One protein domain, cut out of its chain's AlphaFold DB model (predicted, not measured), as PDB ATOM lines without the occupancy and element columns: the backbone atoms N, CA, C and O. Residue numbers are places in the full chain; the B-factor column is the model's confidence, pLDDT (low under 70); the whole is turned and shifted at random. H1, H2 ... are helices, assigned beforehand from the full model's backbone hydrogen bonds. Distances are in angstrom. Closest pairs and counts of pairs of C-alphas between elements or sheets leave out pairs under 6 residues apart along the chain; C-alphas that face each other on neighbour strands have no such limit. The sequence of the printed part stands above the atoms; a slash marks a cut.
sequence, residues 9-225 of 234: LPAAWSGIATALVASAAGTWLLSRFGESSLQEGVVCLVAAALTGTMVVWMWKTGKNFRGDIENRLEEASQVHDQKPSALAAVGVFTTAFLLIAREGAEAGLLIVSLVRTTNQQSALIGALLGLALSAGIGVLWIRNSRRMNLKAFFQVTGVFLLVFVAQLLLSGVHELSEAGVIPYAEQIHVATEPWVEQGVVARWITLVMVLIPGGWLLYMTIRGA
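What this domain is: This is residues 9 to 225 of the 234 residues of the protein "Iron permease FTR1" of bacterium (UniProt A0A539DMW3). Long helices make an open frame: H4, the longest, has H1 beside it and H5 folding back from its far end, while across a gap H6 has H2 and H8 packed on it. H7 packs on H6 at one end of the frame; at the other, residues 67 to 75 of H3 and residues 77 to 83 stick out. The printed part has 217 residues with eight named helices, H1 to H8 in chain order, and no named strand: all helix. It is only just compact, close to loose, with a radius of gyration of the C-alphas of 20.5 A, and spans 66 by 41 by 40 A.

Where its parts are: Find C-alpha 86 at (16.481, 23.973, 42.505); from there H4, residues 86 to 117, runs 45.9 A to C-alpha 117 at (-8.357, 59.520, 27.472). Look next for H5, residues 120 to 147, 40.7 A, and H6, residues 150 to 178, 41.6 A. Earlier come H1, 9 to 30, H2, 37 to 61, and H3, 65 to 78; later come H7, 185 to 195, and H8, 200 to 225, ending at (-1.587, 26.908, 4.896).

How they stand to each other: H4 touches H1, with Phe 97 and Gly 15 the closest C-alphas at 4.5 A. H4 and H5 form a hairpin, closest at C-alphas 115 and 123, 5.5 A. H6, the hub, touches H2 at C-alphas 172 and 41, 4.0 A, at a shallow tilt of 18 degrees, opposite ways. It touches H8 at C-alphas 160 and 209, 6.2 A. H6 and H7 form a hairpin, closest at C-alphas 177 and 185, 4.4 A. H4 and H6 are apart; H3 touches no helix. Every O i to N i+4 pair is within hydrogen-bond range in H1, H2, H3, H4 and H6; in H5 22 of 24 are, in H7 5 of 7, in H8 21 of 22.

The domain as a whole: The farthest C-alphas, of Asp 81 and Glu 186, are 67.1 A apart. The printed part has no cut, and no link is long. Confidence is low, under 70, in 41 residues, among them 61 to 86.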
ATOM      1  N   LEU A   9       5.780  22.868  36.005       73.19
ATOM      2  CA  LEU A   9       4.520  23.607  35.879       73.19
ATOM      3  C   LEU A   9       4.188  24.483  37.102       73.19
ATOM      4  O   LEU A   9       3.860  25.646  36.883       73.19
ATOM      5  N   PRO A  10       4.287  24.017  38.365       77.25
ATOM      6  CA  PRO A  10       3.967  24.871  39.512       77.25
ATOM      7  C   PRO A  10       4.916  26.075  39.660       77.25
ATOM      8  O   PRO A  10       4.477  27.148  40.070       77.25
ATOM      9  N   ALA A  11       6.190  25.945  39.271       74.81
ATOM     10  CA  ALA A  11       7.140  27.063  39.257       74.81
ATOM     11  C   ALA A  11       6.777  28.108  38.185       74.81
ATOM     12  O   ALA A  11       6.836  29.308  38.432       74.81
ATOM     13  N   ALA A  12       6.325  27.665  37.009       75.00
ATOM     14  CA  ALA A  12       5.833  28.576  35.979       75.00
ATOM     15  C   ALA A  12       4.539  29.292  36.413       75.00
ATOM     16  O   ALA A  12       4.442  30.505  36.273       75.00
ATOM     17  N   TRP A  13       3.569  28.566  36.984       81.62
ATOM     18  CA  TRP A  13       2.301  29.141  37.459       81.62
ATOM     19  C   TRP A  13       2.481  30.137  38.605       81.62
ATOM     20  O   TRP A  13       1.835  31.182  38.602       81.62
ATOM     21  N   SER A  14       3.378  29.850  39.551       81.00
ATOM     22  CA  SER A  14       3.729  30.815  40.601       81.00
ATOM     23  C   SER A  14       4.408  32.055  40.019       81.00
ATOM     24  O   SER A  14       4.017  33.159  40.375       81.00
ATOM     25  N   GLY A  15       5.329  31.901  39.060       80.12
ATOM     26  CA  GLY A  15       5.939  33.031  38.350       80.12
ATOM     27  C   GLY A  15       4.911  33.907  37.631       80.12
ATOM     28  O   GLY A  15       4.941  35.126  37.783       80.12
ATOM     29  N   ILE A  16       3.959  33.289  36.922       85.00
ATOM     30  CA  ILE A  16       2.841  33.977  36.256       85.00
ATOM     31  C   ILE A  16       2.000  34.757  37.276       85.00
ATOM     32  O   ILE A  16       1.766  35.949  37.098       85.00
ATOM     33  N   ALA A  17       1.554  34.102  38.351       85.75
ATOM     34  CA  ALA A  17       0.699  34.729  39.356       85.75
ATOM     35  C   ALA A  17       1.403  35.907  40.045       85.75
ATOM     36  O   ALA A  17       0.831  36.990  40.164       85.75
ATOM     37  N   THR A  18       2.665  35.724  40.443       85.81
ATOM     38  CA  THR A  18       3.465  36.782  41.068       85.81
ATOM     39  C   THR A  18       3.728  37.936  40.102       85.81
ATOM     40  O   THR A  18       3.661  39.088  40.518       85.81
ATOM     41  N   ALA A  19       3.955  37.662  38.814       85.50
ATOM     42  CA  ALA A  19       4.142  38.695  37.798       85.50
ATOM     43  C   ALA A  19       2.881  39.529  37.561       85.50
ATOM     44  O   ALA A  19       2.984  40.745  37.442       85.50
ATOM     45  N   LEU A  20       1.700  38.905  37.540       86.38
ATOM     46  CA  LEU A  20       0.430  39.621  37.391       86.38
ATOM     47  C   LEU A  20       0.176  40.567  38.566       86.38
ATOM     48  O   LEU A  20      -0.171  41.729  38.361       86.38
ATOM     49  N   VAL A  21       0.405  40.096  39.796       87.75
ATOM     50  CA  VAL A  21       0.274  40.935  40.996       87.75
ATOM     51  C   VAL A  21       1.308  42.061  40.986       87.75
ATOM     52  O   VAL A  21       0.955  43.212  41.230       87.75
ATOM     53  N   ALA A  22       2.568  41.757  40.662       86.69
ATOM     54  CA  ALA A  22       3.639  42.748  40.602       86.69
ATOM     55  C   ALA A  22       3.395  43.799  39.512       86.69
ATOM     56  O   ALA A  22       3.618  44.981  39.746       86.69
ATOM     57  N   SER A  23       2.898  43.388  38.347       85.44
ATOM     58  CA  SER A  23       2.542  44.280  37.245       85.44
ATOM     59  C   SER A  23       1.370  45.195  37.612       85.44
ATOM     60  O   SER A  23       1.456  46.405  37.394       85.44
ATOM     61  N   ALA A  24       0.318  44.663  38.244       83.38
ATOM     62  CA  ALA A  24      -0.807  45.468  38.720       83.38
ATOM     63  C   ALA A  24      -0.371  46.461  39.809       83.38
ATOM     64  O   ALA A  24      -0.714  47.640  39.744       83.38
ATOM     65  N   ALA A  25       0.430  46.007  40.777       84.38
ATOM     66  CA  ALA A  25       0.971  46.851  41.838       84.38
ATOM     67  C   ALA A  25       1.920  47.926  41.290       84.38
ATOM     68  O   ALA A  25       1.827  49.083  41.690       84.38
ATOM     69  N   GLY A  26       2.793  47.564  40.347       81.31
ATOM     70  CA  GLY A  26       3.709  48.481  39.676       81.31
ATOM     71  C   GLY A  26       2.965  49.535  38.864       81.31
ATOM     72  O   GLY A  26       3.240  50.716  39.020       81.31
ATOM     73  N   THR A  27       1.960  49.133  38.082       80.12
ATOM     74  CA  THR A  27       1.080  50.055  37.343       80.12
ATOM     75  C   THR A  27       0.347  50.998  38.297       80.12
ATOM     76  O   THR A  27       0.310  52.205  38.074       80.12
ATOM     77  N   TRP A  28      -0.201  50.474  39.398       81.12
ATOM     78  CA  TRP A  28      -0.893  51.279  40.403       81.12
ATOM     79  C   TRP A  28       0.044  52.281  41.084       81.12
ATOM     80  O   TRP A  28      -0.317  53.445  41.232       81.12
ATOM     81  N   LEU A  29       1.261  51.866  41.439       81.31
ATOM     82  CA  LEU A  29       2.267  52.741  42.034       81.31
ATOM     83  C   LEU A  29       2.731  53.818  41.039       81.31
ATOM     84  O   LEU A  29       2.744  54.995  41.383       81.31
ATOM     85  N   LEU A  30       3.031  53.430  39.794       74.69
ATOM     86  CA  LEU A  30       3.403  54.338  38.703       74.69
ATOM     87  C   LEU A  30       2.312  55.369  38.417       74.69
ATOM     88  O   LEU A  30       2.621  56.541  38.242       74.69
ATOM     89  N   SER A  31       1.040  54.973  38.495       73.19
ATOM     90  CA  SER A  31      -0.092  55.887  38.297       73.19
ATOM     91  C   SER A  31      -0.223  56.985  39.363       73.19
ATOM     92  O   SER A  31      -1.029  57.901  39.189       73.19
ATOM     93  N   ARG A  32       0.522  56.877  40.473       74.38
ATOM     94  CA  ARG A  32       0.542  57.839  41.586       74.38
ATOM     95  C   ARG A  32       1.754  58.773  41.566       74.38
ATOM     96  O   ARG A  32       1.750  59.730  42.337       74.38
ATOM     97  N   PHE A  33       2.779  58.496  40.757       68.06
ATOM     98  CA  PHE A  33       3.925  59.399  40.614       68.06
ATOM     99  C   PHE A  33       3.544  60.625  39.768       68.06
ATOM    100  O   PHE A  33       2.630  60.561  38.950       68.06
ATOM    101  N   GLY A  34       4.171  61.765  40.071       56.88
ATOM    102  CA  GLY A  34       3.713  63.095  39.667       56.88
ATOM    103  C   GLY A  34       3.871  63.403  38.177       56.88
ATOM    104  O   GLY A  34       4.855  63.027  37.549       56.88
ATOM    105  N   GLU A  35       2.906  64.157  37.652       66.62
ATOM    106  CA  GLU A  35       2.792  64.633  36.263       66.62
ATOM    107  C   GLU A  35       3.769  65.789  35.991       66.62
ATOM    108  O   GLU A  35       3.375  66.931  35.774       66.62
ATOM    109  N   SER A  36       5.071  65.532  36.122       81.00
ATOM    110  CA  SER A  36       6.099  66.505  35.736       81.00
ATOM    111  C   SER A  36       6.809  66.031  34.475       81.00
ATOM    112  O   SER A  36       7.300  64.901  34.452       81.00
ATOM    113  N   SER A  37       6.947  66.909  33.480       80.12
ATOM    114  CA  SER A  37       7.589  66.602  32.191       80.12
ATOM    115  C   SER A  37       9.011  66.045  32.368       80.12
ATOM    116  O   SER A  37       9.453  65.158  31.647       80.12
ATOM    117  N   LEU A  38       9.731  66.459  33.422       83.88
ATOM    118  CA  LEU A  38      11.049  65.893  33.745       83.88
ATOM    119  C   LEU A  38      10.968  64.395  34.080       83.88
ATOM    120  O   LEU A  38      11.801  63.611  33.627       83.88
ATOM    121  N   GLN A  39       9.976  63.986  34.873       82.44
ATOM    122  CA  GLN A  39       9.789  62.583  35.243       82.44
ATOM    123  C   GLN A  39       9.327  61.754  34.046       82.44
ATOM    124  O   GLN A  39       9.866  60.670  33.832       82.44
ATOM    125  N   GLU A  40       8.400  62.273  33.239       80.62
ATOM    126  CA  GLU A  40       7.926  61.602  32.024       80.62
ATOM    127  C   GLU A  40       9.063  61.395  31.017       80.62
ATOM    128  O   GLU A  40       9.257  60.282  30.515       80.62
ATOM    129  N   GLY A  41       9.912  62.409  30.830       84.38
ATOM    130  CA  GLY A  41      11.107  62.314  29.996       84.38
ATOM    131  C   GLY A  41      12.099  61.265  30.493       84.38
ATOM    132  O   GLY A  41      12.560  60.423  29.717       84.38
ATOM    133  N   VAL A  42      12.392  61.240  31.798       86.50
ATOM    134  CA  VAL A  42      13.277  60.223  32.393       86.50
ATOM    135  C   VAL A  42      12.691  58.818  32.237       86.50
ATOM    136  O   VAL A  42      13.419  57.897  31.865       86.50
ATOM    137  N   VAL A  43      11.389  58.639  32.473       85.06
ATOM    138  CA  VAL A  43      10.710  57.346  32.305       85.06
ATOM    139  C   VAL A  43      10.788  56.879  30.851       85.06
ATOM    140  O   VAL A  43      11.133  55.721  30.617       85.06
ATOM    141  N   CYS A  44      10.568  57.766  29.877       85.75
ATOM    142  CA  CYS A  44      10.701  57.448  28.455       85.75
ATOM    143  C   CYS A  44      12.129  57.022  28.082       85.75
ATOM    144  O   CYS A  44      12.316  56.013  27.398       85.75
ATOM    145  N   LEU A  45      13.155  57.725  28.576       88.62
ATOM    146  CA  LEU A  45      14.557  57.374  28.320       88.62
ATOM    147  C   LEU A  45      14.954  56.039  28.966       88.62
ATOM    148  O   LEU A  45      15.637  55.222  28.342       88.62
ATOM    149  N   VAL A  46      14.501  55.782  30.196       87.19
ATOM    150  CA  VAL A  46      14.715  54.495  30.874       87.19
ATOM    151  C   VAL A  46      14.007  53.372  30.114       87.19
ATOM    152  O   VAL A  46      14.618  52.334  29.852       87.19
ATOM    153  N   ALA A  47      12.758  53.582  29.690       86.50
ATOM    154  CA  ALA A  47      12.007  52.623  28.886       86.50
ATOM    155  C   ALA A  47      12.705  52.332  27.547       86.50
ATOM    156  O   ALA A  47      12.807  51.167  27.143       86.50
ATOM    157  N   ALA A  48      13.258  53.356  26.890       89.06
ATOM    158  CA  ALA A  48      14.032  53.206  25.665       89.06
ATOM    159  C   ALA A  48      15.303  52.371  25.881       89.06
ATOM    160  O   ALA A  48      15.575  51.454  25.105       89.06
ATOM    161  N   ALA A  49      16.061  52.624  26.953       90.06
ATOM    162  CA  ALA A  49      17.274  51.870  27.273       90.06
ATOM    163  C   ALA A  49      16.975  50.397  27.614       90.06
ATOM    164  O   ALA A  49      17.629  49.480  27.102       90.06
ATOM    165  N   LEU A  50      15.954  50.147  28.441       86.25
ATOM    166  CA  LEU A  50      15.511  48.795  28.804       86.25
ATOM    167  C   LEU A  50      14.970  48.022  27.595       86.25
ATOM    168  O   LEU A  50      15.219  46.825  27.436       86.25
ATOM    169  N   THR A  51      14.249  48.696  26.705       86.88
ATOM    170  CA  THR A  51      13.740  48.060  25.489       86.88
ATOM    171  C   THR A  51      14.865  47.813  24.494       86.88
ATOM    172  O   THR A  51      15.004  46.691  24.011       86.88
ATOM    173  N   GLY A  52      15.739  48.793  24.262       88.56
ATOM    174  CA  GLY A  52      16.877  48.673  23.353       88.56
ATOM    175  C   GLY A  52      17.836  47.550  23.743       88.56
ATOM    176  O   GLY A  52      18.231  46.751  22.894       88.56
ATOM    177  N   THR A  53      18.149  47.411  25.035       86.88
ATOM    178  CA  THR A  53      18.962  46.285  25.527       86.88
ATOM    179  C   THR A  53      18.304  44.932  25.245       86.88
ATOM    180  O   THR A  53      18.994  44.004  24.813       86.88
ATOM    181  N   MET A  54      16.977  44.818  25.381       81.81
ATOM    182  CA  MET A  54      16.251  43.594  25.023       81.81
ATOM    183  C   MET A  54      16.286  43.311  23.516       81.81
ATOM    184  O   MET A  54      16.485  42.161  23.126       81.81
ATOM    185  N   VAL A  55      16.173  44.332  22.663       84.56
ATOM    186  CA  VAL A  55      16.288  44.169  21.201       84.56
ATOM    187  C   VAL A  55      17.654  43.616  20.814       84.56
ATOM    188  O   VAL A  55      17.748  42.631  20.078       84.56
ATOM    189  N   VAL A  56      18.723  44.204  21.357       84.12
ATOM    190  CA  VAL A  56      20.096  43.743  21.116       84.12
ATOM    191  C   VAL A  56      20.270  42.298  21.583       84.12
ATOM    192  O   VAL A  56      20.867  41.478  20.879       84.12
ATOM    193  N   TRP A  57      19.701  41.955  22.741       80.19
ATOM    194  CA  TRP A  57      19.718  40.591  23.258       80.19
ATOM    195  C   TRP A  57      18.977  39.613  22.333       80.19
ATOM    196  O   TRP A  57      19.523  38.562  21.989       80.19
ATOM    197  N   MET A  58      17.789  39.974  21.843       76.50
ATOM    198  CA  MET A  58      17.014  39.161  20.899       76.50
ATOM    199  C   MET A  58      17.761  38.928  19.581       76.50
ATOM    200  O   MET A  58      17.751  37.812  19.064       76.50
ATOM    201  N   TRP A  59      18.464  39.929  19.047       75.94
ATOM    202  CA  TRP A  59      19.277  39.768  17.836       75.94
ATOM    203  C   TRP A  59      20.503  38.876  18.029       75.94
ATOM    204  O   TRP A  59      20.896  38.158  17.100       75.94
ATOM    205  N   LYS A  60      21.103  38.894  19.222       73.12
ATOM    206  CA  LYS A  60      22.244  38.039  19.560       73.12
ATOM    207  C   LYS A  60      21.812  36.583  19.751       73.12
ATOM    208  O   LYS A  60      22.411  35.693  19.154       73.12
ATOM    209  N   THR A  61      20.741  36.348  20.506       68.69
ATOM    210  CA  THR A  61      20.227  35.002  20.820       68.69
ATOM    211  C   THR A  61      19.453  34.389  19.643       68.69
ATOM    212  O   THR A  61      19.540  33.187  19.392       68.69
ATOM    213  N   GLY A  62      18.767  35.212  18.836       60.81
ATOM    214  CA  GLY A  62      17.975  34.829  17.654       60.81
ATOM    215  C   GLY A  62      18.697  33.938  16.637       60.81
ATOM    216  O   GLY A  62      18.057  33.162  15.926       60.81
ATOM    217  N   LYS A  63      20.031  34.021  16.571       60.00
ATOM    218  CA  LYS A  63      20.863  33.226  15.655       60.00
ATOM    219  C   LYS A  63      21.070  31.781  16.125       60.00
ATOM    220  O   LYS A  63      21.199  30.910  15.269       60.00
ATOM    221  N   ASN A  64      21.030  31.534  17.437       61.06
ATOM    222  CA  ASN A  64      21.385  30.249  18.050       61.06
ATOM    223  C   ASN A  64      20.197  29.517  18.690       61.06
ATOM    224  O   ASN A  64      20.341  28.360  19.057       61.06
ATOM    225  N   PHE A  65      19.003  30.123  18.743       59.69
ATOM    226  CA  PHE A  65      17.817  29.562  19.414       59.69
ATOM    227  C   PHE A  65      17.513  28.088  19.104       59.69
ATOM    228  O   PHE A  65      17.103  27.352  19.995       59.69
ATOM    229  N   ARG A  66      17.678  27.646  17.849       53.44
ATOM    230  CA  ARG A  66      17.414  26.248  17.477       53.44
ATOM    231  C   ARG A  66      18.483  25.300  18.029       53.44
ATOM    232  O   ARG A  66      18.117  24.298  18.630       53.44
ATOM    233  N   GLY A  67      19.757  25.663  17.878       58.09
ATOM    234  CA  GLY A  67      20.886  24.886  18.393       58.09
ATOM    235  C   GLY A  67      20.941  24.888  19.919       58.09
ATOM    236  O   GLY A  67      21.201  23.856  20.514       58.09
ATOM    237  N   ASP A  68      20.596  25.999  20.567       62.66
ATOM    238  CA  ASP A  68      20.543  26.085  22.027       62.66
ATOM    239  C   ASP A  68      19.408  25.229  22.594       62.66
ATOM    240  O   ASP A  68      19.594  24.571  23.611       62.66
ATOM    241  N   ILE A  69      18.239  25.191  21.945       58.50
ATOM    242  CA  ILE A  69      17.134  24.324  22.374       58.50
ATOM    243  C   ILE A  69      17.455  22.850  22.102       58.50
ATOM    244  O   ILE A  69      17.194  22.031  22.978       58.50
ATOM    245  N   GLU A  70      18.024  22.504  20.942       57.53
ATOM    246  CA  GLU A  70      18.466  21.132  20.626       57.53
ATOM    247  C   GLU A  70      19.561  20.666  21.604       57.53
ATOM    248  O   GLU A  70      19.380  19.630  22.239       57.53
ATOM    249  N   ASN A  71      20.591  21.478  21.865       58.72
ATOM    250  CA  ASN A  71      21.653  21.180  22.837       58.72
ATOM    251  C   ASN A  71      21.116  21.062  24.271       58.72
ATOM    252  O   ASN A  71      21.495  20.154  25.001       58.72
ATOM    253  N   ARG A  72      20.194  21.942  24.689       61.66
ATOM    254  CA  ARG A  72      19.543  21.863  26.012       61.66
ATOM    255  C   ARG A  72      18.628  20.642  26.126       61.66
ATOM    256  O   ARG A  72      18.464  20.119  27.225       61.66
ATOM    257  N   LEU A  73      18.013  20.194  25.027       50.94
ATOM    258  CA  LEU A  73      17.239  18.950  24.983       50.94
ATOM    259  C   LEU A  73      18.146  17.717  25.028       50.94
ATOM    260  O   LEU A  73      17.782  16.742  25.682       50.94
ATOM    261  N   GLU A  74      19.301  17.745  24.370       57.19
ATOM    262  CA  GLU A  74      20.305  16.680  24.438       57.19
ATOM    263  C   GLU A  74      20.918  16.588  25.844       57.19
ATOM    264  O   GLU A  74      20.879  15.519  26.449       57.19
ATOM    265  N   GLU A  75      21.327  17.711  26.442       58.81
ATOM    266  CA  GLU A  75      21.769  17.777  27.844       58.81
ATOM    267  C   GLU A  75      20.683  17.270  28.810       58.81
ATOM    268  O   GLU A  75      20.952  16.455  29.689       58.81
ATOM    269  N   ALA A  76      19.425  17.699  28.643       54.28
ATOM    270  CA  ALA A  76      18.330  17.288  29.526       54.28
ATOM    271  C   ALA A  76      17.854  15.841  29.302       54.28
ATOM    272  O   ALA A  76      17.209  15.277  30.185       54.28
ATOM    273  N   SER A  77      18.130  15.239  28.141       52.16
ATOM    274  CA  SER A  77      17.774  13.844  27.844       52.16
ATOM    275  C   SER A  77      18.856  12.850  28.264       52.16
ATOM    276  O   SER A  77      18.520  11.708  28.583       52.16
ATOM    277  N   GLN A  78      20.117  13.285  28.351       53.75
ATOM    278  CA  GLN A  78      21.214  12.497  28.919       53.75
ATOM    279  C   GLN A  78      21.160  12.415  30.456       53.75
ATOM    280  O   GLN A  78      21.641  11.449  31.043       53.75
ATOM    281  N   VAL A  79      20.520  13.378  31.127       53.09
ATOM    282  CA  VAL A  79      20.353  13.393  32.592       53.09
ATOM    283  C   VAL A  79      19.069  12.647  32.984       53.09
ATOM    284  O   VAL A  79      18.060  13.247  33.347       53.09
ATOM    285  N   HIS A  80      19.077  11.315  32.882       47.62
ATOM    286  CA  HIS A  80      17.880  10.497  33.138       47.62
ATOM    287  C   HIS A  80      17.519  10.328  34.631       47.62
ATOM    288  O   HIS A  80      16.400   9.918  34.919       47.62
ATOM    289  N   ASP A  81      18.391  10.694  35.587       50.44
ATOM    290  CA  ASP A  81      18.218  10.266  36.995       50.44
ATOM    291  C   ASP A  81      18.481  11.305  38.104       50.44
ATOM    292  O   ASP A  81      18.452  10.962  39.287       50.44
ATOM    293  N   GLN A  82      18.679  12.593  37.802       48.78
ATOM    294  CA  GLN A  82      18.847  13.598  38.864       48.78
ATOM    295  C   GLN A  82      17.639  14.528  38.999       48.78
ATOM    296  O   GLN A  82      17.108  15.057  38.024       48.78
ATOM    297  N   LYS A  83      17.196  14.713  40.256       53.06
ATOM    298  CA  LYS A  83      16.193  15.702  40.686       53.06
ATOM    299  C   LYS A  83      16.392  17.011  39.903       53.06
ATOM    300  O   LYS A  83      17.539  17.446  39.803       53.06
ATOM    301  N   PRO A  84      15.330  17.675  39.400       54.53
ATOM    302  CA  PRO A  84      15.491  19.000  38.815       54.53
ATOM    303  C   PRO A  84      16.178  19.877  39.860       54.53
ATOM    304  O   PRO A  84      15.647  20.061  40.957       54.53
ATOM    305  N   SER A  85      17.395  20.330  39.549       63.66
ATOM    306  CA  SER A  85      18.154  21.200  40.442       63.66
ATOM    307  C   SER A  85      17.266  22.387  40.802       63.66
ATOM    308  O   SER A  85      16.578  22.921  39.927       63.66
ATOM    309  N   ALA A  86      17.247  22.802  42.069       68.94
ATOM    310  CA  ALA A  86      16.481  23.973  42.505       68.94
ATOM    311  C   ALA A  86      16.771  25.197  41.611       68.94
ATOM    312  O   ALA A  86      15.878  25.991  41.333       68.94
ATOM    313  N   LEU A  87      17.984  25.263  41.051       72.81
ATOM    314  CA  LEU A  87      18.415  26.239  40.050       72.81
ATOM    315  C   LEU A  87      17.572  26.232  38.764       72.81
ATOM    316  O   LEU A  87      17.273  27.296  38.235       72.81
ATOM    317  N   ALA A  88      17.144  25.069  38.267       72.31
ATOM    318  CA  ALA A  88      16.295  24.973  37.077       72.31
ATOM    319  C   ALA A  88      14.864  25.458  37.359       72.31
ATOM    320  O   ALA A  88      14.268  26.141  36.528       72.31
ATOM    321  N   ALA A  89      14.320  25.153  38.541       73.75
ATOM    322  CA  ALA A  89      13.008  25.647  38.954       73.75
ATOM    323  C   ALA A  89      13.016  27.171  39.157       73.75
ATOM    324  O   ALA A  89      12.115  27.851  38.668       73.75
ATOM    325  N   VAL A  90      14.061  27.706  39.801       81.69
ATOM    326  CA  VAL A  90      14.276  29.154  39.950       81.69
ATOM    327  C   VAL A  90      14.461  29.812  38.585       81.69
ATOM    328  O   VAL A  90      13.806  30.806  38.308       81.69
ATOM    329  N   GLY A  91      15.260  29.232  37.686       79.25
ATOM    330  CA  GLY A  91      15.451  29.763  36.336       79.25
ATOM    331  C   GLY A  91      14.145  29.861  35.543       79.25
ATOM    332  O   GLY A  91      13.870  30.897  34.937       79.25
ATOM    333  N   VAL A  92      13.301  28.824  35.588       76.75
ATOM    334  CA  VAL A  92      11.974  28.835  34.943       76.75
ATOM    335  C   VAL A  92      11.050  29.864  35.593       76.75
ATOM    336  O   VAL A  92      10.401  30.620  34.872       76.75
ATOM    337  N   PHE A  93      11.013  29.925  36.927       81.44
ATOM    338  CA  PHE A  93      10.228  30.915  37.666       81.44
ATOM    339  C   PHE A  93      10.642  32.340  37.292       81.44
ATOM    340  O   PHE A  93       9.801  33.118  36.857       81.44
ATOM    341  N   THR A  94      11.930  32.674  37.399       77.50
ATOM    342  CA  THR A  94      12.458  34.013  37.122       77.50
ATOM    343  C   THR A  94      12.237  34.403  35.668       77.50
ATOM    344  O   THR A  94      11.826  35.526  35.398       77.50
ATOM    345  N   THR A  95      12.444  33.479  34.727       74.88
ATOM    346  CA  THR A  95      12.208  33.747  33.302       74.88
ATOM    347  C   THR A  95      10.734  34.038  33.034       74.88
ATOM    348  O   THR A  95      10.417  35.034  32.389       74.88
ATOM    349  N   ALA A  96       9.823  33.204  33.548       80.00
ATOM    350  CA  ALA A  96       8.386  33.417  33.390       80.00
ATOM    351  C   ALA A  96       7.930  34.713  34.074       80.00
ATOM    352  O   ALA A  96       7.166  35.477  33.491       80.00
ATOM    353  N   PHE A  97       8.438  34.979  35.280       82.75
ATOM    354  CA  PHE A  97       8.134  36.182  36.042       82.75
ATOM    355  C   PHE A  97       8.564  37.447  35.296       82.75
ATOM    356  O   PHE A  97       7.730  38.308  35.050       82.75
ATOM    357  N   LEU A  98       9.838  37.551  34.898       83.31
ATOM    358  CA  LEU A  98      10.372  38.747  34.238       83.31
ATOM    359  C   LEU A  98       9.684  39.013  32.899       83.31
ATOM    360  O   LEU A  98       9.353  40.158  32.597       83.31
ATOM    361  N   LEU A  99       9.440  37.956  32.119       84.00
ATOM    362  CA  LEU A  99       8.796  38.070  30.816       84.00
ATOM    363  C   LEU A  99       7.359  38.590  30.954       84.00
ATOM    364  O   LEU A  99       6.965  39.497  30.232       84.00
ATOM    365  N   ILE A 100       6.588  38.067  31.909       86.25
ATOM    366  CA  ILE A 100       5.185  38.468  32.096       86.25
ATOM    367  C   ILE A 100       5.073  39.810  32.813       86.25
ATOM    368  O   ILE A 100       4.206  40.604  32.468       86.25
ATOM    369  N   ALA A 101       5.931  40.081  33.798       81.12
ATOM    370  CA  ALA A 101       5.883  41.324  34.557       81.12
ATOM    371  C   ALA A 101       6.143  42.533  33.648       81.12
ATOM    372  O   ALA A 101       5.445  43.536  33.771       81.12
ATOM    373  N   ARG A 102       7.097  42.415  32.711       82.19
ATOM    374  CA  ARG A 102       7.400  43.450  31.715       82.19
ATOM    375  C   ARG A 102       6.205  43.722  30.798       82.19
ATOM    376  O   ARG A 102       5.685  44.830  30.791       82.19
ATOM    377  N   GLU A 103       5.763  42.706  30.059       84.81
ATOM    378  CA  GLU A 103       4.677  42.842  29.076       84.81
ATOM    379  C   GLU A 103       3.353  43.232  29.752       84.81
ATOM    380  O   GLU A 103       2.570  44.024  29.231       84.81
ATOM    381  N   GLY A 104       3.119  42.719  30.962       84.44
ATOM    382  CA  GLY A 104       1.981  43.101  31.785       84.44
ATOM    383  C   GLY A 104       2.033  44.565  32.212       84.44
ATOM    384  O   GLY A 104       1.001  45.225  32.200       84.44
ATOM    385  N   ALA A 105       3.205  45.088  32.601       81.56
ATOM    386  CA  ALA A 105       3.350  46.491  32.990       81.56
ATOM    387  C   ALA A 105       3.094  47.431  31.804       81.56
ATOM    388  O   ALA A 105       2.355  48.401  31.955       81.56
ATOM    389  N   GLU A 106       3.626  47.107  30.622       81.56
ATOM    390  CA  GLU A 106       3.342  47.845  29.385       81.56
ATOM    391  C   GLU A 106       1.828  47.835  29.078       81.56
ATOM    392  O   GLU A 106       1.219  48.892  28.908       81.56
ATOM    393  N   ALA A 107       1.175  46.665  29.117       86.44
ATOM    394  CA  ALA A 107      -0.273  46.550  28.907       86.44
ATOM    395  C   ALA A 107      -1.105  47.293  29.972       86.44
ATOM    396  O   ALA A 107      -2.121  47.910  29.650       86.44
ATOM    397  N   GLY A 108      -0.682  47.250  31.236       85.06
ATOM    398  CA  GLY A 108      -1.333  47.945  32.344       85.06
ATOM    399  C   GLY A 108      -1.292  49.461  32.171       85.06
ATOM    400  O   GLY A 108      -2.326  50.117  32.295       85.06
ATOM    401  N   LEU A 109      -0.126  50.008  31.814       81.94
ATOM    402  CA  LEU A 109       0.042  51.434  31.525       81.94
ATOM    403  C   LEU A 109      -0.813  51.882  30.332       81.94
ATOM    404  O   LEU A 109      -1.459  52.928  30.407       81.94
ATOM    405  N   LEU A 110      -0.903  51.064  29.277       84.81
ATOM    406  CA  LEU A 110      -1.787  51.335  28.139       84.81
ATOM    407  C   LEU A 110      -3.261  51.393  28.558       84.81
ATOM    408  O   LEU A 110      -3.973  52.309  28.156       84.81
ATOM    409  N   ILE A 111      -3.728  50.462  29.396       85.31
ATOM    410  CA  ILE A 111      -5.111  50.477  29.900       85.31
ATOM    411  C   ILE A 111      -5.365  51.718  30.764       85.31
ATOM    412  O   ILE A 111      -6.410  52.349  30.617       85.31
ATOM    413  N   VAL A 112      -4.423  52.101  31.632       83.69
ATOM    414  CA  VAL A 112      -4.542  53.331  32.435       83.69
ATOM    415  C   VAL A 112      -4.652  54.560  31.531       83.69
ATOM    416  O   VAL A 112      -5.528  55.394  31.757       83.69
ATOM    417  N   SER A 113      -3.829  54.647  30.484       82.75
ATOM    418  CA  SER A 113      -3.905  55.726  29.492       82.75
ATOM    419  C   SER A 113      -5.254  55.737  28.753       82.75
ATOM    420  O   SER A 113      -5.911  56.775  28.665       82.75
ATOM    421  N   LEU A 114      -5.750  54.574  28.314       84.69
ATOM    422  CA  LEU A 114      -7.058  54.440  27.656       84.69
ATOM    423  C   LEU A 114      -8.225  54.882  28.550       84.69
ATOM    424  O   LEU A 114      -9.152  55.541  28.081       84.69
ATOM    425  N   VAL A 115      -8.187  54.537  29.839       85.38
ATOM    426  CA  VAL A 115      -9.222  54.936  30.807       85.38
ATOM    427  C   VAL A 115      -9.168  56.440  31.104       85.38
ATOM    428  O   VAL A 115     -10.206  57.024  31.406       85.38
ATOM    429  N   ARG A 116      -7.992  57.080  31.003       82.25
ATOM    430  CA  ARG A 116      -7.836  58.538  31.172       82.25
ATOM    431  C   ARG A 116      -8.288  59.332  29.941       82.25
ATOM    432  O   ARG A 116      -8.826  60.421  30.098       82.25
ATOM    433  N   THR A 117      -8.086  58.802  28.735       81.38
ATOM    434  CA  THR A 117      -8.357  59.520  27.472       81.38
ATOM    435  C   THR A 117      -9.765  59.304  26.913       81.38
ATOM    436  O   THR A 117     -10.206  60.063  26.053       81.38
ATOM    437  N   THR A 118     -10.486  58.278  27.375       85.38
ATOM    438  CA  THR A 118     -11.779  57.858  26.810       85.38
ATOM    439  C   THR A 118     -12.844  57.664  27.896       85.38
ATOM    440  O   THR A 118     -12.538  57.457  29.066       85.38
ATOM    441  N   ASN A 119     -14.130  57.689  27.514       88.38
ATOM    442  CA  ASN A 119     -15.234  57.319  28.405       88.38
ATOM    443  C   ASN A 119     -15.010  55.920  29.016       88.38
ATOM    444  O   ASN A 119     -14.729  54.960  28.296       88.38
ATOM    445  N   GLN A 120     -15.198  55.801  30.335       83.94
ATOM    446  CA  GLN A 120     -14.992  54.573  31.110       83.94
ATOM    447  C   GLN A 120     -15.704  53.347  30.520       83.94
ATOM    448  O   GLN A 120     -15.115  52.268  30.473       83.94
ATOM    449  N   GLN A 121     -16.943  53.495  30.035       88.12
ATOM    450  CA  GLN A 121     -17.684  52.375  29.437       88.12
ATOM    451  C   GLN A 121     -17.031  51.892  28.139       88.12
ATOM    452  O   GLN A 121     -16.844  50.691  27.940       88.12
ATOM    453  N   SER A 122     -16.639  52.821  27.268       88.12
ATOM    454  CA  SER A 122     -15.960  52.504  26.010       88.12
ATOM    455  C   SER A 122     -14.569  51.913  26.255       88.12
ATOM    456  O   SER A 122     -14.200  50.947  25.590       88.12
ATOM    457  N   ALA A 123     -13.832  52.428  27.243       87.56
ATOM    458  CA  ALA A 123     -12.525  51.908  27.639       87.56
ATOM    459  C   ALA A 123     -12.616  50.462  28.163       87.56
ATOM    460  O   ALA A 123     -11.827  49.611  27.755       87.56
ATOM    461  N   LEU A 124     -13.614  50.153  29.001       88.12
ATOM    462  CA  LEU A 124     -13.862  48.795  29.506       88.12
ATOM    463  C   LEU A 124     -14.191  47.809  28.380       88.12
ATOM    464  O   LEU A 124     -13.612  46.724  28.321       88.12
ATOM    465  N   ILE A 125     -15.092  48.188  27.471       91.25
ATOM    466  CA  ILE A 125     -15.456  47.350  26.321       91.25
ATOM    467  C   ILE A 125     -14.232  47.123  25.424       91.25
ATOM    468  O   ILE A 125     -13.960  45.987  25.037       91.25
ATOM    469  N   GLY A 126     -13.462  48.179  25.139       89.25
ATOM    470  CA  GLY A 126     -12.234  48.096  24.349       89.25
ATOM    471  C   GLY A 126     -11.185  47.178  24.980       89.25
ATOM    472  O   GLY A 126     -10.638  46.314  24.294       89.25
ATOM    473  N   ALA A 127     -10.957  47.295  26.290       88.25
ATOM    474  CA  ALA A 127     -10.021  46.444  27.022       88.25
ATOM    475  C   ALA A 127     -10.444  44.964  27.001       88.25
ATOM    476  O   ALA A 127      -9.617  44.090  26.738       88.25
ATOM    477  N   LEU A 128     -11.733  44.670  27.214       90.44
ATOM    478  CA  LEU A 128     -12.259  43.300  27.168       90.44
ATOM    479  C   LEU A 128     -12.167  42.691  25.765       90.44
ATOM    480  O   LEU A 128     -11.754  41.539  25.622       90.44
ATOM    481  N   LEU A 129     -12.512  43.458  24.726       92.25
ATOM    482  CA  LEU A 129     -12.377  43.016  23.338       92.25
ATOM    483  C   LEU A 129     -10.912  42.776  22.963       92.25
ATOM    484  O   LEU A 129     -10.602  41.753  22.355       92.25
ATOM    485  N   GLY A 130     -10.009  43.673  23.363       89.44
ATOM    486  CA  GLY A 130      -8.571  43.517  23.155       89.44
ATOM    487  C   GLY A 130      -8.022  42.263  23.835       89.44
ATOM    488  O   GLY A 130      -7.284  41.495  23.216       89.44
ATOM    489  N   LEU A 131      -8.442  41.995  25.075       90.00
ATOM    490  CA  LEU A 131      -8.061  40.791  25.813       90.00
ATOM    491  C   LEU A 131      -8.591  39.519  25.138       90.00
ATOM    492  O   LEU A 131      -7.836  38.562  24.961       90.00
ATOM    493  N   ALA A 132      -9.856  39.512  24.708       92.12
ATOM    494  CA  ALA A 132     -10.448  38.384  23.991       92.12
ATOM    495  C   ALA A 132      -9.734  38.114  22.654       92.12
ATOM    496  O   ALA A 132      -9.428  36.963  22.331       92.12
ATOM    497  N   LEU A 133      -9.412  39.170  21.902       91.12
ATOM    498  CA  LEU A 133      -8.682  39.071  20.641       91.12
ATOM    499  C   LEU A 133      -7.255  38.551  20.859       91.12
ATOM    500  O   LEU A 133      -6.827  37.636  20.157       91.12
ATOM    501  N   SER A 134      -6.545  39.077  21.861       88.75
ATOM    502  CA  SER A 134      -5.197  38.633  22.233       88.75
ATOM    503  C   SER A 134      -5.180  37.156  22.637       88.75
ATOM    504  O   SER A 134      -4.355  36.386  22.144       88.75
ATOM    505  N   ALA A 135      -6.155  36.712  23.439       88.19
ATOM    506  CA  ALA A 135      -6.314  35.302  23.787       88.19
ATOM    507  C   ALA A 135      -6.557  34.429  22.542       88.19
ATOM    508  O   ALA A 135      -5.932  33.376  22.389       88.19
ATOM    509  N   GLY A 136      -7.408  34.884  21.616       88.88
ATOM    510  CA  GLY A 136      -7.658  34.206  20.343       88.88
ATOM    511  C   GLY A 136      -6.397  34.069  19.483       88.88
ATOM    512  O   GLY A 136      -6.073  32.970  19.020       88.88
ATOM    513  N   ILE A 137      -5.640  35.160  19.321       84.88
ATOM    514  CA  ILE A 137      -4.363  35.175  18.595       84.88
ATOM    515  C   ILE A 137      -3.344  34.257  19.279       84.88
ATOM    516  O   ILE A 137      -2.677  33.480  18.598       84.88
ATOM    517  N   GLY A 138      -3.264  34.269  20.612       85.31
ATOM    518  CA  GLY A 138      -2.384  33.393  21.385       85.31
ATOM    519  C   GLY A 138      -2.679  31.907  21.164       85.31
ATOM    520  O   GLY A 138      -1.764  31.110  20.951       85.31
ATOM    521  N   VAL A 139      -3.958  31.517  21.124       83.81
ATOM    522  CA  VAL A 139      -4.360  30.132  20.819       83.81
ATOM    523  C   VAL A 139      -3.975  29.740  19.390       83.81
ATOM    524  O   VAL A 139      -3.440  28.647  19.172       83.81
ATOM    525  N   LEU A 140      -4.212  30.618  18.410       80.88
ATOM    526  CA  LEU A 140      -3.811  30.386  17.017       80.88
ATOM    527  C   LEU A 140      -2.289  30.268  16.881       80.88
ATOM    528  O   LEU A 140      -1.795  29.374  16.189       80.88
ATOM    529  N   TRP A 141      -1.549  31.113  17.594       79.00
ATOM    530  CA  TRP A 141      -0.094  31.100  17.632       79.00
ATOM    531  C   TRP A 141       0.447  29.768  18.148       79.00
ATOM    532  O   TRP A 141       1.273  29.137  17.487       79.00
ATOM    533  N   ILE A 142      -0.061  29.285  19.288       78.88
ATOM    534  CA  ILE A 142       0.358  28.000  19.874       78.88
ATOM    535  C   ILE A 142       0.118  26.844  18.894       78.88
ATOM    536  O   ILE A 142       0.939  25.929  18.805       78.88
ATOM    537  N   ARG A 143      -0.980  26.887  18.129       78.38
ATOM    538  CA  ARG A 143      -1.291  25.869  17.116       78.38
ATOM    539  C   ARG A 143      -0.366  25.936  15.897       78.38
ATOM    540  O   ARG A 143      -0.013  24.886  15.365       78.38
ATOM    541  N   ASN A 144       0.043  27.131  15.468       73.75
ATOM    542  CA  ASN A 144       0.773  27.327  14.211       73.75
ATOM    543  C   ASN A 144       2.297  27.532  14.365       73.75
ATOM    544  O   ASN A 144       3.010  27.556  13.360       73.75
ATOM    545  N   SER A 145       2.831  27.624  15.591       71.19
ATOM    546  CA  SER A 145       4.254  27.945  15.827       71.19
ATOM    547  C   SER A 145       5.234  26.928  15.229       71.19
ATOM    548  O   SER A 145       6.350  27.282  14.857       71.19
ATOM    549  N   ARG A 146       4.807  25.670  15.043       67.31
ATOM    550  CA  ARG A 146       5.638  24.586  14.487       67.31
ATOM    551  C   ARG A 146       6.101  24.816  13.044       67.31
ATOM    552  O   ARG A 146       7.059  24.176  12.626       67.31
ATOM    553  N   ARG A 147       5.423  25.677  12.277       64.81
ATOM    554  CA  ARG A 147       5.763  25.964  10.869       64.81
ATOM    555  C   ARG A 147       6.536  27.272  10.686       64.81
ATOM    556  O   ARG A 147       6.870  27.621   9.557       64.81
ATOM    557  N   MET A 148       6.802  28.011  11.763       65.62
ATOM    558  CA  MET A 148       7.383  29.347  11.673       65.62
ATOM    559  C   MET A 148       8.904  29.327  11.792       65.62
ATOM    560  O   MET A 148       9.481  28.713  12.688       65.62
ATOM    561  N   ASN A 149       9.563  30.063  10.899       72.94
ATOM    562  CA  ASN A 149      10.992  30.315  10.999       72.94
ATOM    563  C   ASN A 149      11.248  31.335  12.122       72.94
ATOM    564  O   ASN A 149      11.139  32.542  11.908       72.94
ATOM    565  N   LEU A 150      11.594  30.836  13.313       71.62
ATOM    566  CA  LEU A 150      11.906  31.639  14.504       71.62
ATOM    567  C   LEU A 150      12.956  32.724  14.230       71.62
ATOM    568  O   LEU A 150      12.820  33.841  14.720       71.62
ATOM    569  N   LYS A 151      13.969  32.434  13.403       70.50
ATOM    570  CA  LYS A 151      15.013  33.406  13.050       70.50
ATOM    571  C   LYS A 151      14.437  34.588  12.272       70.50
ATOM    572  O   LYS A 151      14.724  35.733  12.606       70.50
ATOM    573  N   ALA A 152      13.609  34.311  11.264       71.44
ATOM    574  CA  ALA A 152      12.949  35.357  10.484       71.44
ATOM    575  C   ALA A 152      11.978  36.168  11.353       71.44
ATOM    576  O   ALA A 152      11.941  37.389  11.251       71.44
ATOM    577  N   PHE A 153      11.247  35.500  12.251       74.62
ATOM    578  CA  PHE A 153      10.352  36.161  13.198       74.62
ATOM    579  C   PHE A 153      11.104  37.140  14.109       74.62
ATOM    580  O   PHE A 153      10.741  38.308  14.145       74.62
ATOM    581  N   PHE A 154      12.184  36.704  14.770       74.69
ATOM    582  CA  PHE A 154      12.969  37.564  15.666       74.69
ATOM    583  C   PHE A 154      13.684  38.717  14.953       74.69
ATOM    584  O   PHE A 154      13.842  39.789  15.533       74.69
ATOM    585  N   GLN A 155      14.125  38.527  13.706       74.81
ATOM    586  CA  GLN A 155      14.707  39.622  12.926       74.81
ATOM    587  C   GLN A 155      13.666  40.699  12.628       74.81
ATOM    588  O   GLN A 155      13.924  41.875  12.859       74.81
ATOM    589  N   VAL A 156      12.490  40.280  12.160       75.38
ATOM    590  CA  VAL A 156      11.388  41.175  11.810       75.38
ATOM    591  C   VAL A 156      10.865  41.905  13.053       75.38
ATOM    592  O   VAL A 156      10.809  43.131  13.054       75.38
ATOM    593  N   THR A 157      10.579  41.193  14.151       77.00
ATOM    594  CA  THR A 157      10.125  41.822  15.405       77.00
ATOM    595  C   THR A 157      11.183  42.712  16.049       77.00
ATOM    596  O   THR A 157      10.841  43.767  16.573       77.00
ATOM    597  N   GLY A 158      12.466  42.355  15.956       81.56
ATOM    598  CA  GLY A 158      13.557  43.188  16.460       81.56
ATOM    599  C   GLY A 158      13.691  44.529  15.728       81.56
ATOM    600  O   GLY A 158      13.952  45.539  16.371       81.56
ATOM    601  N   VAL A 159      13.457  44.571  14.409       81.19
ATOM    602  CA  VAL A 159      13.440  45.839  13.654       81.19
ATOM    603  C   VAL A 159      12.300  46.744  14.130       81.19
ATOM    604  O   VAL A 159      12.519  47.937  14.322       81.19
ATOM    605  N   PHE A 160      11.110  46.197  14.390       80.75
ATOM    606  CA  PHE A 160       9.986  46.992  14.904       80.75
ATOM    607  C   PHE A 160      10.235  47.520  16.309       80.75
ATOM    608  O   PHE A 160      10.000  48.695  16.570       80.75
ATOM    609  N   LEU A 161      10.773  46.682  17.194       83.44
ATOM    610  CA  LEU A 161      11.152  47.124  18.530       83.44
ATOM    611  C   LEU A 161      12.239  48.210  18.483       83.44
ATOM    612  O   LEU A 161      12.256  49.081  19.343       83.44
ATOM    613  N   LEU A 162      13.120  48.210  17.477       85.81
ATOM    614  CA  LEU A 162      14.102  49.280  17.293       85.81
ATOM    615  C   LEU A 162      13.445  50.606  16.881       85.81
ATOM    616  O   LEU A 162      13.826  51.654  17.398       85.81
ATOM    617  N   VAL A 163      12.438  50.566  16.003       85.38
ATOM    618  CA  VAL A 163      11.622  51.749  15.672       85.38
ATOM    619  C   VAL A 163      10.890  52.258  16.915       85.38
ATOM    620  O   VAL A 163      10.903  53.456  17.181       85.38
ATOM    621  N   PHE A 164      10.329  51.356  17.723       85.88
ATOM    622  CA  PHE A 164       9.682  51.713  18.987       85.88
ATOM    623  C   PHE A 164      10.655  52.363  19.982       85.88
ATOM    624  O   PHE A 164      10.334  53.377  20.592       85.88
ATOM    625  N   VAL A 165      11.880  51.843  20.100       88.50
ATOM    626  CA  VAL A 165      12.938  52.466  20.915       88.50
ATOM    627  C   VAL A 165      13.265  53.868  20.411       88.50
ATOM    628  O   VAL A 165      13.404  54.778  21.223       88.50
ATOM    629  N   ALA A 166      13.355  54.068  19.093       88.44
ATOM    630  CA  ALA A 166      13.568  55.396  18.525       88.44
ATOM    631  C   ALA A 166      12.419  56.357  18.880       88.44
ATOM    632  O   ALA A 166      12.683  57.497  19.252       88.44
ATOM    633  N   GLN A 167      11.168  55.886  18.847       85.88
ATOM    634  CA  GLN A 167      10.007  56.668  19.276       85.88
ATOM    635  C   GLN A 167      10.096  57.052  20.762       85.88
ATOM    636  O   GLN A 167       9.941  58.222  21.089       85.88
ATOM    637  N   LEU A 168      10.418  56.107  21.653       88.19
ATOM    638  CA  LEU A 168      10.586  56.384  23.086       88.19
ATOM    639  C   LEU A 168      11.720  57.381  23.368       88.19
ATOM    640  O   LEU A 168      11.595  58.214  24.262       88.19
ATOM    641  N   LEU A 169      12.821  57.318  22.610       89.50
ATOM    642  CA  LEU A 169      13.907  58.296  22.718       89.50
ATOM    643  C   LEU A 169      13.447  59.694  22.301       89.50
ATOM    644  O   LEU A 169      13.755  60.658  22.998       89.50
ATOM    645  N   LEU A 170      12.707  59.805  21.194       88.12
ATOM    646  CA  LEU A 170      12.159  61.079  20.727       88.12
ATOM    647  C   LEU A 170      11.177  61.672  21.744       88.12
ATOM    648  O   LEU A 170      11.324  62.841  22.091       88.12
ATOM    649  N   SER A 171      10.256  60.867  22.282       86.50
ATOM    650  CA  SER A 171       9.350  61.293  23.358       86.50
ATOM    651  C   SER A 171      10.115  61.714  24.613       86.50
ATOM    652  O   SER A 171       9.839  62.763  25.180       86.50
ATOM    653  N   GLY A 172      11.140  60.957  25.016       86.75
ATOM    654  CA  GLY A 172      11.954  61.305  26.180       86.75
ATOM    655  C   GLY A 172      12.681  62.640  26.031       86.75
ATOM    656  O   GLY A 172      12.727  63.417  26.979       86.75
ATOM    657  N   VAL A 173      13.219  62.929  24.842       87.94
ATOM    658  CA  VAL A 173      13.859  64.219  24.534       87.94
ATOM    659  C   VAL A 173      12.837  65.356  24.485       87.94
ATOM    660  O   VAL A 173      13.136  66.447  24.967       87.94
ATOM    661  N   HIS A 174      11.643  65.109  23.944       87.06
ATOM    662  CA  HIS A 174      10.556  66.085  23.891       87.06
ATOM    663  C   HIS A 174      10.114  66.525  25.292       87.06
ATOM    664  O   HIS A 174      10.134  67.716  25.597       87.06
ATOM    665  N   GLU A 175       9.851  65.578  26.184       86.56
ATOM    666  CA  GLU A 175       9.483  65.862  27.576       86.56
ATOM    667  C   GLU A 175      10.614  66.569  28.352       86.56
ATOM    668  O   GLU A 175      10.386  67.491  29.138       86.56
ATOM    669  N   LEU A 176      11.880  66.210  28.087       86.25
ATOM    670  CA  LEU A 176      13.042  66.898  28.675       86.25
ATOM    671  C   LEU A 176      13.199  68.341  28.171       86.25
ATOM    672  O   LEU A 176      13.728  69.194  28.892       86.25
ATOM    673  N   SER A 177      12.772  68.595  26.932       85.81
ATOM    674  CA  SER A 177      12.734  69.930  26.340       85.81
ATOM    675  C   SER A 177      11.657  70.795  26.987       85.81
ATOM    676  O   SER A 177      11.943  71.932  27.352       85.81
ATOM    677  N   GLU A 178      10.479  70.234  27.257       83.75
ATOM    678  CA  GLU A 178       9.396  70.924  27.964       83.75
ATOM    679  C   GLU A 178       9.762  71.224  29.424       83.75
ATOM    680  O   GLU A 178       9.488  72.307  29.939       83.75
ATOM    681  N   ALA A 179      10.506  70.323  30.068       83.25
ATOM    682  CA  ALA A 179      11.054  70.541  31.404       83.25
ATOM    683  C   ALA A 179      12.151  71.629  31.475       83.25
ATOM    684  O   ALA A 179      12.615  71.956  32.570       83.25
ATOM    685  N   GLY A 180      12.619  72.162  30.339       82.12
ATOM    686  CA  GLY A 180      13.639  73.215  30.280       82.12
ATOM    687  C   GLY A 180      15.049  72.773  30.696       82.12
ATOM    688  O   GLY A 180      15.886  73.612  31.025       82.12
ATOM    689  N   VAL A 181      15.330  71.464  30.706       82.81
ATOM    690  CA  VAL A 181      16.604  70.904  31.201       82.81
ATOM    691  C   VAL A 181      17.705  70.927  30.132       82.81
ATOM    692  O   VAL A 181      18.892  70.921  30.458       82.81
ATOM    693  N   ILE A 182      17.332  70.957  28.850       82.44
ATOM    694  CA  ILE A 182      18.268  70.904  27.718       82.44
ATOM    695  C   ILE A 182      18.506  72.287  27.079       82.44
ATOM    696  O   ILE A 182      17.578  73.091  26.971       82.44
ATOM    697  N   PRO A 183      19.734  72.584  26.609       74.62
ATOM    698  CA  PRO A 183      19.999  73.793  25.834       74.62
ATOM    699  C   PRO A 183      19.213  73.758  24.516       74.62
ATOM    700  O   PRO A 183      19.067  72.698  23.913       74.62
ATOM    701  N   TYR A 184      18.724  74.917  24.060       79.88
ATOM    702  CA  TYR A 184      17.839  75.040  22.887       79.88
ATOM    703  C   TYR A 184      16.482  74.322  23.030       79.88
ATOM    704  O   TYR A 184      15.880  73.941  22.028       79.88
ATOM    705  N   ALA A 185      15.988  74.168  24.265       79.62
ATOM    706  CA  ALA A 185      14.732  73.495  24.608       79.62
ATOM    707  C   ALA A 185      13.559  73.823  23.671       79.62
ATOM    708  O   ALA A 185      12.978  72.913  23.097       79.62
ATOM    709  N   GLU A 186      13.262  75.101  23.435       78.44
ATOM    710  CA  GLU A 186      12.138  75.518  22.582       78.44
ATOM    711  C   GLU A 186      12.291  75.052  21.121       78.44
ATOM    712  O   GLU A 186      11.343  74.581  20.499       78.44
ATOM    713  N   GLN A 187      13.510  75.100  20.579       81.69
ATOM    714  CA  GLN A 187      13.795  74.676  19.203       81.69
ATOM    715  C   GLN A 187      13.691  73.153  19.059       81.69
ATOM    716  O   GLN A 187      13.185  72.655  18.055       81.69
ATOM    717  N   ILE A 188      14.156  72.416  20.071       80.56
ATOM    718  CA  ILE A 188      14.072  70.954  20.118       80.56
ATOM    719  C   ILE A 188      12.620  70.511  20.328       80.56
ATOM    720  O   ILE A 188      12.183  69.568  19.670       80.56
ATOM    721  N   HIS A 189      11.863  71.207  21.174       81.19
ATOM    722  CA  HIS A 189      10.447  70.944  21.422       81.19
ATOM    723  C   HIS A 189       9.641  71.043  20.122       81.19
ATOM    724  O   HIS A 189       9.049  70.057  19.688       81.19
ATOM    725  N   VAL A 190       9.748  72.176  19.418       80.19
ATOM    726  CA  VAL A 190       9.059  72.401  18.134       80.19
ATOM    727  C   VAL A 190       9.531  71.423  17.051       80.19
ATOM    728  O   VAL A 190       8.736  70.945  16.244       80.19
ATOM    729  N   ALA A 191      10.822  71.076  17.017       83.50
ATOM    730  CA  ALA A 191      11.340  70.112  16.045       83.50
ATOM    731  C   ALA A 191      10.859  68.672  16.302       83.50
ATOM    732  O   ALA A 191      10.750  67.885  15.358       83.50
ATOM    733  N   THR A 192      10.590  68.313  17.561       80.31
ATOM    734  CA  THR A 192      10.153  66.967  17.964       80.31
ATOM    735  C   THR A 192       8.634  66.810  17.980       80.31
ATOM    736  O   THR A 192       8.157  65.699  17.770       80.31
ATOM    737  N   GLU A 193       7.874  67.899  18.104       78.69
ATOM    738  CA  GLU A 193       6.403  67.922  18.132       78.69
ATOM    739  C   GLU A 193       5.723  67.094  17.012       78.69
ATOM    740  O   GLU A 193       4.815  66.316  17.311       78.69
ATOM    741  N   PRO A 194       6.178  67.111  15.736       79.00
ATOM    742  CA  PRO A 194       5.561  66.293  14.685       79.00
ATOM    743  C   PRO A 194       5.783  64.779  14.843       79.00
ATOM    744  O   PRO A 194       5.034  63.991  14.259       79.00
ATOM    745  N   TRP A 195       6.827  64.379  15.575       76.06
ATOM    746  CA  TRP A 195       7.334  63.004  15.676       76.06
ATOM    747  C   TRP A 195       6.887  62.269  16.944       76.06
ATOM    748  O   TRP A 195       7.025  61.048  17.013       76.06
ATOM    749  N   VAL A 196       6.369  62.998  17.931       71.38
ATOM    750  CA  VAL A 196       5.911  62.484  19.234       71.38
ATOM    751  C   VAL A 196       4.414  62.150  19.165       71.38
ATOM    752  O   VAL A 196       3.751  62.548  18.214       71.38
ATOM    753  N   GLU A 197       3.872  61.377  20.115       60.22
ATOM    754  CA  GLU A 197       2.549  60.707  20.063       60.22
ATOM    755  C   GLU A 197       1.351  61.555  19.590       60.22
ATOM    756  O   GLU A 197       0.396  60.997  19.048       60.22
ATOM    757  N   GLN A 198       1.394  62.881  19.738       60.44
ATOM    758  CA  GLN A 198       0.326  63.790  19.298       60.44
ATOM    759  C   GLN A 198       0.472  64.262  17.835       60.44
ATOM    760  O   GLN A 198      -0.473  64.787  17.242       60.44
ATOM    761  N   GLY A 199       1.635  64.048  17.220       69.75
ATOM    762  CA  GLY A 199       1.966  64.461  15.864       69.75
ATOM    763  C   GLY A 199       1.387  63.552  14.775       69.75
ATOM    764  O   GLY A 199       1.243  62.333  14.915       69.75
ATOM    765  N   VAL A 200       1.091  64.143  13.612       71.94
ATOM    766  CA  VAL A 200       0.547  63.417  12.448       71.94
ATOM    767  C   VAL A 200       1.498  62.305  11.989       71.94
ATOM    768  O   VAL A 200       1.036  61.234  11.592       71.94
ATOM    769  N   VAL A 201       2.815  62.529  12.068       76.19
ATOM    770  CA  VAL A 201       3.831  61.554  11.643       76.19
ATOM    771  C   VAL A 201       3.876  60.364  12.601       76.19
ATOM    772  O   VAL A 201       3.890  59.224  12.135       76.19
ATOM    773  N   ALA A 202       3.794  60.599  13.914       71.31
ATOM    774  CA  ALA A 202       3.750  59.534  14.916       71.31
ATOM    775  C   ALA A 202       2.574  58.576  14.690       71.31
ATOM    776  O   ALA A 202       2.741  57.358  14.739       71.31
ATOM    777  N   ARG A 203       1.395  59.098  14.324       77.19
ATOM    778  CA  ARG A 203       0.226  58.254  14.029       77.19
ATOM    779  C   ARG A 203       0.473  57.295  12.862       77.19
ATOM    780  O   ARG A 203       0.065  56.135  12.923       77.19
ATOM    781  N   TRP A 204       1.143  57.762  11.808       79.69
ATOM    782  CA  TRP A 204       1.518  56.912  10.675       79.69
ATOM    783  C   TRP A 204       2.601  55.905  11.052       79.69
ATOM    784  O   TRP A 204       2.488  54.744  10.666       79.69
ATOM    785  N   ILE A 205       3.600  56.314  11.839       78.44
ATOM    786  CA  ILE A 205       4.651  55.420  12.341       78.44
ATOM    787  C   ILE A 205       4.032  54.280  13.154       78.44
ATOM    788  O   ILE A 205       4.285  53.118  12.841       78.44
ATOM    789  N   THR A 206       3.157  54.580  14.116       77.38
ATOM    790  CA  THR A 206       2.469  53.572  14.937       77.38
ATOM    791  C   THR A 206       1.636  52.622  14.081       77.38
ATOM    792  O   THR A 206       1.707  51.403  14.239       77.38
ATOM    793  N   LEU A 207       0.875  53.156  13.123       80.44
ATOM    794  CA  LEU A 207       0.037  52.349  12.239       80.44
ATOM    795  C   LEU A 207       0.885  51.405  11.377       80.44
ATOM    796  O   LEU A 207       0.575  50.222  11.261       80.44
ATOM    797  N   VAL A 208       1.992  51.896  10.825       82.81
ATOM    798  CA  VAL A 208       2.947  51.095  10.051       82.81
ATOM    799  C   VAL A 208       3.631  50.045  10.934       82.81
ATOM    800  O   VAL A 208       3.742  48.883  10.536       82.81
ATOM    801  N   MET A 209       4.018  50.409  12.158       77.00
ATOM    802  CA  MET A 209       4.648  49.512  13.128       77.00
ATOM    803  C   MET A 209       3.728  48.362  13.552       77.00
ATOM    804  O   MET A 209       4.223  47.289  13.871       77.00
ATOM    805  N   VAL A 210       2.405  48.547  13.523       76.06
ATOM    806  CA  VAL A 210       1.430  47.488  13.827       76.06
ATOM    807  C   VAL A 210       1.059  46.686  12.577       76.06
ATOM    808  O   VAL A 210       1.053  45.451  12.600       76.06
ATOM    809  N   LEU A 211       0.766  47.365  11.464       79.62
ATOM    810  CA  LEU A 211       0.258  46.715  10.256       79.62
ATOM    811  C   LEU A 211       1.318  45.902   9.514       79.62
ATOM    812  O   LEU A 211       0.977  44.853   8.972       79.62
ATOM    813  N   ILE A 212       2.587  46.325   9.490       80.88
ATOM    814  CA  ILE A 212       3.638  45.553   8.815       80.88
ATOM    815  C   ILE A 212       3.865  44.188   9.500       80.88
ATOM    816  O   ILE A 212       3.780  43.177   8.799       80.88
ATOM    817  N   PRO A 213       4.115  44.083  10.824       71.88
ATOM    818  CA  PRO A 213       4.261  42.780  11.475       71.88
ATOM    819  C   PRO A 213       2.973  41.965  11.435       71.88
ATOM    820  O   PRO A 213       3.029  40.769  11.150       71.88
ATOM    821  N   GLY A 214       1.821  42.596  11.686       73.00
ATOM    822  CA  GLY A 214       0.527  41.917  11.630       73.00
ATOM    823  C   GLY A 214       0.254  41.327  10.245       73.00
ATOM    824  O   GLY A 214      -0.087  40.151  10.122       73.00
ATOM    825  N   GLY A 215       0.492  42.113   9.194       81.19
ATOM    826  CA  GLY A 215       0.350  41.702   7.801       81.19
ATOM    827  C   GLY A 215       1.368  40.641   7.386       81.19
ATOM    828  O   GLY A 215       1.005  39.682   6.710       81.19
ATOM    829  N   TRP A 216       2.619  40.748   7.835       76.62
ATOM    830  CA  TRP A 216       3.648  39.735   7.584       76.62
ATOM    831  C   TRP A 216       3.310  38.393   8.241       76.62
ATOM    832  O   TRP A 216       3.428  37.339   7.611       76.62
ATOM    833  N   LEU A 217       2.843  38.416   9.491       69.44
ATOM    834  CA  LEU A 217       2.388  37.222  10.197       69.44
ATOM    835  C   LEU A 217       1.172  36.599   9.515       69.44
ATOM    836  O   LEU A 217       1.153  35.386   9.312       69.44
ATOM    837  N   LEU A 218       0.200  37.419   9.108       74.00
ATOM    838  CA  LEU A 218      -0.971  36.967   8.360       74.00
ATOM    839  C   LEU A 218      -0.576  36.357   7.006       74.00
ATOM    840  O   LEU A 218      -1.069  35.306   6.606       74.00
ATOM    841  N   TYR A 219       0.372  36.975   6.309       79.56
ATOM    842  CA  TYR A 219       0.908  36.455   5.059       79.56
ATOM    843  C   TYR A 219       1.599  35.101   5.251       79.56
ATOM    844  O   TYR A 219       1.387  34.177   4.465       79.56
ATOM    845  N   MET A 220       2.396  34.952   6.311       69.25
ATOM    846  CA  MET A 220       3.065  33.695   6.638       69.25
ATOM    847  C   MET A 220       2.087  32.592   7.045       69.25
ATOM    848  O   MET A 220       2.289  31.441   6.655       69.25
ATOM    849  N   THR A 221       1.029  32.905   7.797       67.81
ATOM    850  CA  THR A 221       0.003  31.917   8.162       67.81
ATOM    851  C   THR A 221      -0.785  31.463   6.937       67.81
ATOM    852  O   THR A 221      -0.967  30.258   6.760       67.81
ATOM    853  N   ILE A 222      -1.151  32.382   6.036       72.75
ATOM    854  CA  ILE A 222      -1.834  32.054   4.776       72.75
ATOM    855  C   ILE A 222      -0.921  31.233   3.853       72.75
ATOM    856  O   ILE A 222      -1.315  30.160   3.396       72.75
ATOM    857  N   ARG A 223       0.328  31.657   3.616       69.38
ATOM    858  CA  ARG A 223       1.277  30.886   2.789       69.38
ATOM    859  C   ARG A 223       1.612  29.520   3.386       69.38
ATOM    860  O   ARG A 223       1.734  28.547   2.647       69.38
ATOM    861  N   GLY A 224       1.756  29.433   4.707       61.16
ATOM    862  CA  GLY A 224       2.009  28.180   5.419       61.16
ATOM    863  C   GLY A 224       0.822  27.210   5.395       61.16
ATOM    864  O   GLY A 224       1.031  26.006   5.559       61.16
ATOM    865  N   ALA A 225      -0.398  27.711   5.175       54.56
ATOM    866  CA  ALA A 225      -1.587  26.908   4.896       54.56
ATOM    867  C   ALA A 225      -1.681  26.487   3.416       54.56
ATOM    868  O   ALA A 225      -2.193  25.407   3.132       54.56
TER     869      ALA A 225